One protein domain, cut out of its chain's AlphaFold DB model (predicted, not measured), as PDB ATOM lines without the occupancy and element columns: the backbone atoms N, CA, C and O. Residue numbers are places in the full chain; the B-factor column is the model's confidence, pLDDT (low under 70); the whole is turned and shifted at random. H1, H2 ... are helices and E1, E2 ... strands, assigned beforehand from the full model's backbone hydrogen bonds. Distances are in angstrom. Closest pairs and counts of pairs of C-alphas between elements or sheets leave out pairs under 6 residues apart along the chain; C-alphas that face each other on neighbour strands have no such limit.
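Overview. This is residues 11 to 71 of the 260 residues of the protein "Transposase" of Chryseobacterium carnipullorum (UniProt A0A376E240). A two-stranded hairpin, E1 and E2, reaches out as a long arm at one end of a loose rod, and its turn, residues 50 to 55, sticks out free. Toward the other end lie two helices: H2 runs roughly along the long axis, and the short H1 makes a corner with it near H2's last residue, while the unnamed residues 61 to 71 run back from the hairpin toward the helices and then turn round. The printed part has 61 residues, with two named helices and two named strands in the order H1, H2, E1, E2; the sheet's order is E1 - E2, antiparallel. The class is mixed, helices and strands, with 27 residues in named elements, under half of those printed. The whole is loose, with a radius of gyration of the C-alphas of 15.0 A and spans of 52 by 21 by 17 A.

Along the chain. E1 covers residues 45 to 49 and measures 13.4 A from first to last C-alpha; its C-alpha 45 stands at (230.885, 322.387, 246.832). E2 covers residues 56 to 60, 13.2 A, and ends with C-alpha 60 at (228.301, 319.449, 246.389). H2, the longest helix, covers residues 26 to 36, 15.4 A. H1 covers residues 11 to 16, 9.0 A, and begins with C-alpha 11 at (225.348, 308.070, 240.740).

Arrangement. E1 and E2 form a hairpin of antiparallel neighbours, with 161 degrees between their directions. C-alphas 45 and 60 face each other at 3.9 A, and C-alphas 49 and 56 at 4.6 A. Across the pair, N 46 and O 59 are within hydrogen-bond range at 2.8 A, as are N 57 and O 48 at 2.8 A. H2 is apart from E2. H1 is apart from both E1 and E2. H1 and H2 touch, their closest C-alphas being those of Ala 11 and Ser 36, 4.7 A apart. Their lines are about perpendicular at 81 degrees. In H1 and H2 every O i to N i+4 pair is within hydrogen-bond range.

Size, cuts and confidence. The outline is a rod, and the two C-alphas farthest apart, those of Asn 23 and Gly 52, are 52.1 A from each other. The first and last printed C-alphas, those of Ala 11 and Cys 71, are 10.9 A apart. The printed part has no cut. The links from H1 to H2, H2 to E1 and E1 to E2 are short, with 9, 8 and 6 residues, and no link is long. The mean pLDDT of the printed part is 87.7, and residue 21 is under 70.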
ATOM      1  N   ALA A  11     223.964 307.728 240.428       86.19
ATOM      2  CA  ALA A  11     225.348 308.070 240.740       86.19
ATOM      3  C   ALA A  11     225.962 307.126 241.796       86.19
ATOM      4  O   ALA A  11     227.119 306.739 241.673       86.19
ATOM      5  N   GLU A  12     225.195 306.713 242.811       87.06
ATOM      6  CA  GLU A  12     225.648 305.751 243.829       87.06
ATOM      7  C   GLU A  12     225.838 304.348 243.266       87.06
ATOM      8  O   GLU A  12     226.801 303.679 243.636       87.06
ATOM      9  N   VAL A  13     224.956 303.908 242.368       88.25
ATOM     10  CA  VAL A  13     225.096 302.612 241.692       88.25
ATOM     11  C   VAL A  13     226.336 302.613 240.801       88.25
ATOM     12  O   VAL A  13     227.162 301.714 240.915       88.25
ATOM     13  N   LEU A  14     226.519 303.653 239.979       89.31
ATOM     14  CA  LEU A  14     227.665 303.774 239.072       89.31
ATOM     15  C   LEU A  14     229.015 303.800 239.802       89.31
ATOM     16  O   LEU A  14     230.011 303.352 239.248       89.31
ATOM     17  N   ARG A  15     229.057 304.290 241.046       87.94
ATOM     18  CA  ARG A  15     230.266 304.261 241.885       87.94
ATOM     19  C   ARG A  15     230.591 302.881 242.461       87.94
ATOM     20  O   ARG A  15     231.718 302.675 242.896       87.94
ATOM     21  N   LYS A  16     229.622 301.965 242.506       87.62
ATOM     22  CA  LYS A  16     229.782 300.616 243.077       87.62
ATOM     23  C   LYS A  16     230.085 299.546 242.031       87.62
ATOM     24  O   LYS A  16     230.468 298.443 242.402       87.62
ATOM     25  N   ILE A  17     229.886 299.845 240.751       85.56
ATOM     26  CA  ILE A  17     230.091 298.890 239.662       85.56
ATOM     27  C   ILE A  17     231.411 299.156 238.947       85.56
ATOM     28  O   ILE A  17     231.789 300.306 238.721       85.56
ATOM     29  N   ASN A  18     232.096 298.083 238.551       81.44
ATOM     30  CA  ASN A  18     233.250 298.201 237.676       81.44
ATOM     31  C   ASN A  18     232.796 298.191 236.212       81.44
ATOM     32  O   ASN A  18     232.229 297.214 235.729       81.44
ATOM     33  N   LEU A  19     233.052 299.295 235.517       78.06
ATOM     34  CA  LEU A  19     232.684 299.506 234.119       78.06
ATOM     35  C   LEU A  19     233.871 299.324 233.159       78.06
ATOM     36  O   LEU A  19     233.691 299.455 231.954       78.06
ATOM     37  N   SER A  20     235.069 299.016 233.672       74.38
ATOM     38  CA  SER A  20     236.307 298.968 232.883       74.38
ATOM     39  C   SER A  20     236.387 297.802 231.892       74.38
ATOM     40  O   SER A  20     237.244 297.818 231.018       74.38
ATOM     41  N   SER A  21     235.535 296.783 232.027       68.00
ATOM     42  CA  SER A  21     235.516 295.586 231.171       68.00
ATOM     43  C   SER A  21     234.547 295.677 229.986       68.00
ATOM     44  O   SER A  21     234.337 294.689 229.286       68.00
ATOM     45  N   GLN A  22     233.925 296.837 229.770       76.94
ATOM     46  CA  GLN A  22     232.898 297.036 228.751       76.94
ATOM     47  C   GLN A  22     233.420 297.938 227.630       76.94
ATOM     48  O   GLN A  22     234.019 298.980 227.888       76.94
ATOM     49  N   ASN A  23     233.131 297.575 226.378       83.94
ATOM     50  CA  ASN A  23     233.495 298.376 225.208       83.94
ATOM     51  C   ASN A  23     232.504 299.533 225.018       83.94
ATOM     52  O   ASN A  23     231.593 299.470 224.191       83.94
ATOM     53  N   PHE A  24     232.663 300.590 225.812       85.12
ATOM     54  CA  PHE A  24     231.890 301.816 225.660       85.12
ATOM     55  C   PHE A  24     232.476 302.721 224.577       85.12
ATOM     56  O   PHE A  24     233.683 302.832 224.391       85.12
ATOM     57  N   SER A  25     231.603 303.445 223.882       85.88
ATOM     58  CA  SER A  25     232.035 304.594 223.087       85.88
ATOM     59  C   SER A  25     232.552 305.714 223.997       85.88
ATOM     60  O   SER A  25     232.067 305.903 225.115       85.88
ATOM     61  N   VAL A  26     233.436 306.565 223.470       85.62
ATOM     62  CA  VAL A  26     233.956 307.758 224.174       85.62
ATOM     63  C   VAL A  26     232.831 308.636 224.748       85.62
ATOM     64  O   VAL A  26     232.966 309.243 225.813       85.62
ATOM     65  N   HIS A  27     231.693 308.721 224.053       82.75
ATOM     66  CA  HIS A  27     230.537 309.484 224.524       82.75
ATOM     67  C   HIS A  27     229.880 308.858 225.765       82.75
ATOM     68  O   HIS A  27     229.512 309.573 226.704       82.75
ATOM     69  N   GLN A  28     229.749 307.530 225.783       87.69
ATOM     70  CA  GLN A  28     229.212 306.789 226.923       87.69
ATOM     71  C   GLN A  28     230.143 306.905 228.129       87.69
ATOM     72  O   GLN A  28     229.671 307.255 229.207       87.69
ATOM     73  N   GLU A  29     231.456 306.744 227.953       89.25
ATOM     74  CA  GLU A  29     232.431 306.876 229.045       89.25
ATOM     75  C   GLU A  29     232.399 308.261 229.699       89.25
ATOM     76  O   GLU A  29     232.292 308.381 230.922       89.25
ATOM     77  N   LYS A  30     232.420 309.332 228.890       89.69
ATOM     78  CA  LYS A  30     232.313 310.712 229.392       89.69
ATOM     79  C   LYS A  30     231.020 310.928 230.176       89.69
ATOM     80  O   LYS A  30     231.025 311.614 231.200       89.69
ATOM     81  N   THR A  31     229.920 310.342 229.709       90.19
ATOM     82  CA  THR A  31     228.625 310.414 230.390       90.19
ATOM     83  C   THR A  31     228.671 309.672 231.722       90.19
ATOM     84  O   THR A  31     228.366 310.270 232.752       90.19
ATOM     85  N   LEU A  32     229.125 308.418 231.734       91.62
ATOM     86  CA  LEU A  32     229.233 307.595 232.941       91.62
ATOM     87  C   LEU A  32     230.115 308.272 233.997       91.62
ATOM     88  O   LEU A  32     229.687 308.422 235.139       91.62
ATOM     89  N   ARG A  33     231.278 308.808 233.607       90.50
ATOM     90  CA  ARG A  33     232.173 309.549 234.510       90.50
ATOM     91  C   ARG A  33     231.511 310.790 235.108       90.50
ATOM     92  O   ARG A  33     231.601 311.018 236.314       90.50
ATOM     93  N   ALA A  34     230.824 311.585 234.287       91.50
ATOM     94  CA  ALA A  34     230.111 312.769 234.762       91.50
ATOM     95  C   ALA A  34     228.993 312.407 235.752       91.50
ATOM     96  O   ALA A  34     228.763 313.130 236.720       91.50
ATOM     97  N   LEU A  35     228.291 311.294 235.524       91.44
ATOM     98  CA  LEU A  35     227.242 310.816 236.420       91.44
ATOM     99  C   LEU A  35     227.825 310.289 237.742       91.44
ATOM    100  O   LEU A  35     227.297 310.643 238.794       91.44
ATOM    101  N   SER A  36     228.929 309.533 237.715       91.94
ATOM    102  CA  SER A  36     229.594 309.009 238.922       91.94
ATOM    103  C   SER A  36     230.129 310.110 239.841       91.94
ATOM    104  O   SER A  36     230.007 310.002 241.064       91.94
ATOM    105  N   ASN A  37     230.665 311.190 239.260       92.69
ATOM    106  CA  ASN A  37     231.206 312.337 239.998       92.69
ATOM    107  C   ASN A  37     230.130 313.334 240.456       92.69
ATOM    108  O   ASN A  37     230.428 314.289 241.168       92.69
ATOM    109  N   CYS A  38     228.877 313.165 240.034       91.50
ATOM    110  CA  CYS A  38     227.817 314.101 240.375       91.50
ATOM    111  C   CYS A  38     227.568 314.146 241.891       91.50
ATOM    112  O   CYS A  38     227.409 313.098 242.522       91.50
ATOM    113  N   ARG A  39     227.471 315.367 242.446       89.62
ATOM    114  CA  ARG A  39     227.249 315.631 243.878       89.62
ATOM    115  C   ARG A  39     228.322 315.009 244.781       89.62
ATOM    116  O   ARG A  39     228.009 314.536 245.869       89.62
ATOM    117  N   THR A  40     229.577 315.025 244.339       90.44
ATOM    118  CA  THR A  40     230.733 314.653 245.165       90.44
ATOM    119  C   THR A  40     231.733 315.802 245.254       90.44
ATOM    120  O   THR A  40     231.690 316.748 244.462       90.44
ATOM    121  N   SER A  41     232.672 315.693 246.194       91.56
ATOM    122  CA  SER A  41     233.775 316.645 246.365       91.56
ATOM    123  C   SER A  41     234.644 316.806 245.116       91.56
ATOM    124  O   SER A  41     235.237 317.864 244.931       91.56
ATOM    125  N   ALA A  42     234.660 315.820 244.209       91.94
ATOM    126  CA  ALA A  42     235.386 315.892 242.939       91.94
ATOM    127  C   ALA A  42     234.919 317.043 242.025       91.94
ATOM    128  O   ALA A  42     235.634 317.414 241.099       91.94
ATOM    129  N   LEU A  43     233.722 317.596 242.262       91.31
ATOM    130  CA  LEU A  43     233.185 318.755 241.539       91.31
ATOM    131  C   LEU A  43     233.202 320.049 242.374       91.31
ATOM    132  O   LEU A  43     232.672 321.069 241.932       91.31
ATOM    133  N   GLY A  44     233.780 320.020 243.576       92.19
ATOM    134  CA  GLY A  44     233.680 321.097 244.561       92.19
ATOM    135  C   GLY A  44     232.296 321.194 245.214       92.19
ATOM    136  O   GLY A  44     231.379 320.418 244.921       92.19
ATOM    137  N   GLY A  45     232.135 322.159 246.115       91.50
ATOM    138  CA  GLY A  45     230.885 322.387 246.832       91.50
ATOM    139  C   GLY A  45     230.898 323.672 247.649       91.50
ATOM    140  O   GLY A  45     231.882 324.409 247.652       91.50
ATOM    141  N   HIS A  46     229.788 323.905 248.332       90.88
ATOM    142  CA  HIS A  46     229.552 325.041 249.211       90.88
ATOM    143  C   HIS A  46     229.319 324.539 250.633       90.88
ATOM    144  O   HIS A  46     228.832 323.422 250.826       90.88
ATOM    145  N   ILE A  47     229.690 325.358 251.611       91.38
ATOM    146  CA  ILE A  47     229.400 325.119 253.020       91.38
ATOM    147  C   ILE A  47     228.479 326.252 253.447       91.38
ATOM    148  O   ILE A  47     228.895 327.407 253.471       91.38
ATOM    149  N   ASP A  48     227.236 325.904 253.744       89.81
ATOM    150  CA  ASP A  48     226.219 326.844 254.192       89.81
ATOM    151  C   ASP A  48     226.076 326.717 255.713       89.81
ATOM    152  O   ASP A  48     226.080 325.604 256.248       89.81
ATOM    153  N   THR A  49     225.956 327.847 256.407       94.12
ATOM    154  CA  THR A  49     225.745 327.896 257.862       94.12
ATOM    155  C   THR A  49     224.365 328.475 258.139       94.12
ATOM    156  O   THR A  49     223.994 329.484 257.549       94.12
ATOM    157  N   CYS A  50     223.589 327.845 259.020       89.94
ATOM    158  CA  CYS A  50     222.312 328.395 259.465       89.94
ATOM    159  C   CYS A  50     222.535 329.524 260.479       89.94
ATOM    160  O   CYS A  50     223.034 329.261 261.573       89.94
ATOM    161  N   ASP A  51     222.077 330.739 260.170       92.00
ATOM    162  CA  ASP A  51     222.232 331.912 261.049       92.00
ATOM    163  C   ASP A  51     221.493 331.781 262.394       92.00
ATOM    164  O   ASP A  51     221.818 332.473 263.354       92.00
ATOM    165  N   GLY A  52     220.498 330.891 262.487       94.94
ATOM    166  CA  GLY A  52     219.714 330.687 263.709       94.94
ATOM    167  C   GLY A  52     220.273 329.622 264.657       94.94
ATOM    168  O   GLY A  52     220.241 329.804 265.869       94.94
ATOM    169  N   CYS A  53     220.761 328.494 264.129       92.94
ATOM    170  CA  CYS A  53     221.208 327.356 264.947       92.94
ATOM    171  C   CYS A  53     222.673 326.954 264.736       92.94
ATOM    172  O   CYS A  53     223.123 325.977 265.328       92.94
ATOM    173  N   GLY A  54     223.413 327.655 263.870       91.62
ATOM    174  CA  GLY A  54     224.817 327.364 263.560       91.62
ATOM    175  C   GLY A  54     225.046 326.058 262.793       91.62
ATOM    176  O   GLY A  54     226.190 325.682 262.555       91.62
ATOM    177  N   ASN A  55     223.983 325.344 262.401       93.75
ATOM    178  CA  ASN A  55     224.112 324.075 261.693       93.75
ATOM    179  C   ASN A  55     224.806 324.271 260.338       93.75
ATOM    180  O   ASN A  55     224.329 325.045 259.506       93.75
ATOM    181  N   LEU A  56     225.877 323.509 260.111       91.56
ATOM    182  CA  LEU A  56     226.614 323.477 258.852       91.56
ATOM    183  C   LEU A  56     226.023 322.430 257.905       91.56
ATOM    184  O   LEU A  56     225.779 321.285 258.290       91.56
ATOM    185  N   SER A  57     225.841 322.796 256.640       90.31
ATOM    186  CA  SER A  57     225.452 321.870 255.577       90.31
ATOM    187  C   SER A  57     226.390 321.983 254.386       90.31
ATOM    188  O   SER A  57     226.647 323.078 253.894       90.31
ATOM    189  N   ILE A  58     226.888 320.841 253.907       89.56
ATOM    190  CA  ILE A  58     227.767 320.773 252.737       89.56
ATOM    191  C   ILE A  58     226.935 320.413 251.509       89.56
ATOM    192  O   ILE A  58     226.302 319.355 251.454       89.56
ATOM    193  N   SER A  59     227.000 321.263 250.492       88.31
ATOM    194  CA  SER A  59     226.292 321.105 249.225       88.31
ATOM    195  C   SER A  59     227.285 320.918 248.077       88.31
ATOM    196  O   SER A  59     227.924 321.872 247.639       88.31
ATOM    197  N   TYR A  60     227.414 319.702 247.536       91.62
ATOM    198  CA  TYR A  60     228.301 319.449 246.389       91.62
ATOM    199  C   TYR A  60     227.703 319.889 245.050       91.62
ATOM    200  O   TYR A  60     226.492 319.786 244.810       91.62
ATOM    201  N   ASN A  61     228.577 320.301 244.133       90.00
ATOM    202  CA  ASN A  61     228.202 320.773 242.808       90.00
ATOM    203  C   ASN A  61     227.596 319.675 241.925       90.00
ATOM    204  O   ASN A  61     227.855 318.474 242.041       90.00
ATOM    205  N   SER A  62     226.742 320.120 241.009       88.69
ATOM    206  CA  SER A  62     226.071 319.266 240.033       88.69
ATOM    207  C   SER A  62     226.972 319.034 238.814       88.69
ATOM    208  O   SER A  62     227.652 319.955 238.365       88.69
ATOM    209  N   CYS A  63     226.961 317.832 238.226       88.94
ATOM    210  CA  CYS A  63     227.767 317.559 237.025       88.94
ATOM    211  C   CYS A  63     227.217 318.226 235.756       88.94
ATOM    212  O   CYS A  63     227.869 318.209 234.715       88.94
ATOM    213  N   ARG A  64     225.986 318.760 235.820       85.62
ATOM    214  CA  ARG A  64     225.255 319.440 234.733       85.62
ATOM    215  C   ARG A  64     225.064 318.610 233.457       85.62
ATOM    216  O   ARG A  64     224.460 319.099 232.501       85.62
ATOM    217  N   ASN A  65     225.482 317.344 233.449       86.25
ATOM    218  CA  ASN A  65     225.283 316.442 232.329       86.25
ATOM    219  C   ASN A  65     223.779 316.207 232.112       86.25
ATOM    220  O   ASN A  65     223.022 315.949 233.054       86.25
ATOM    221  N   ARG A  66     223.341 316.304 230.855       78.25
ATOM    222  CA  ARG A  66     221.942 316.150 230.424       78.25
ATOM    223  C   ARG A  66     221.324 314.786 230.760       78.25
ATOM    224  O   ARG A  66     220.106 314.695 230.856       78.25
ATOM    225  N   HIS A  67     222.148 313.755 230.939       81.31
ATOM    226  CA  HIS A  67     221.723 312.400 231.293       81.31
ATOM    227  C   HIS A  67     221.635 312.188 232.811       81.31
ATOM    228  O   HIS A  67     221.162 311.146 233.250       81.31
ATOM    229  N   CYS A  68     222.078 313.153 233.630       84.94
ATOM    230  CA  CYS A  68     222.089 313.002 235.080       84.94
ATOM    231  C   CYS A  68     220.699 313.271 235.694       84.94
ATOM    232  O   CYS A  68     220.244 314.419 235.681       84.94
ATOM    233  N   PRO A  69     220.046 312.280 236.328       77.81
ATOM    234  CA  PRO A  69     218.710 312.462 236.901       77.81
ATOM    235  C   PRO A  69     218.690 313.429 238.097       77.81
ATOM    236  O   PRO A  69     217.669 314.057 238.360       77.81
ATOM    237  N   GLN A  70     219.819 313.606 238.794       79.94
ATOM    238  CA  GLN A  70     219.931 314.507 239.950       79.94
ATOM    239  C   GLN A  70     220.073 315.985 239.558       79.94
ATOM    240  O   GLN A  70     219.713 316.868 240.333       79.94
ATOM    241  N   CYS A  71     220.619 316.275 238.374       81.69
ATOM    242  CA  CYS A  71     220.893 317.650 237.946       81.69
ATOM    243  C   CYS A  71     219.714 318.301 237.217       81.69
ATOM    244  O   CYS A  71     219.597 319.523 237.195       81.69
TER     245      CYS A  71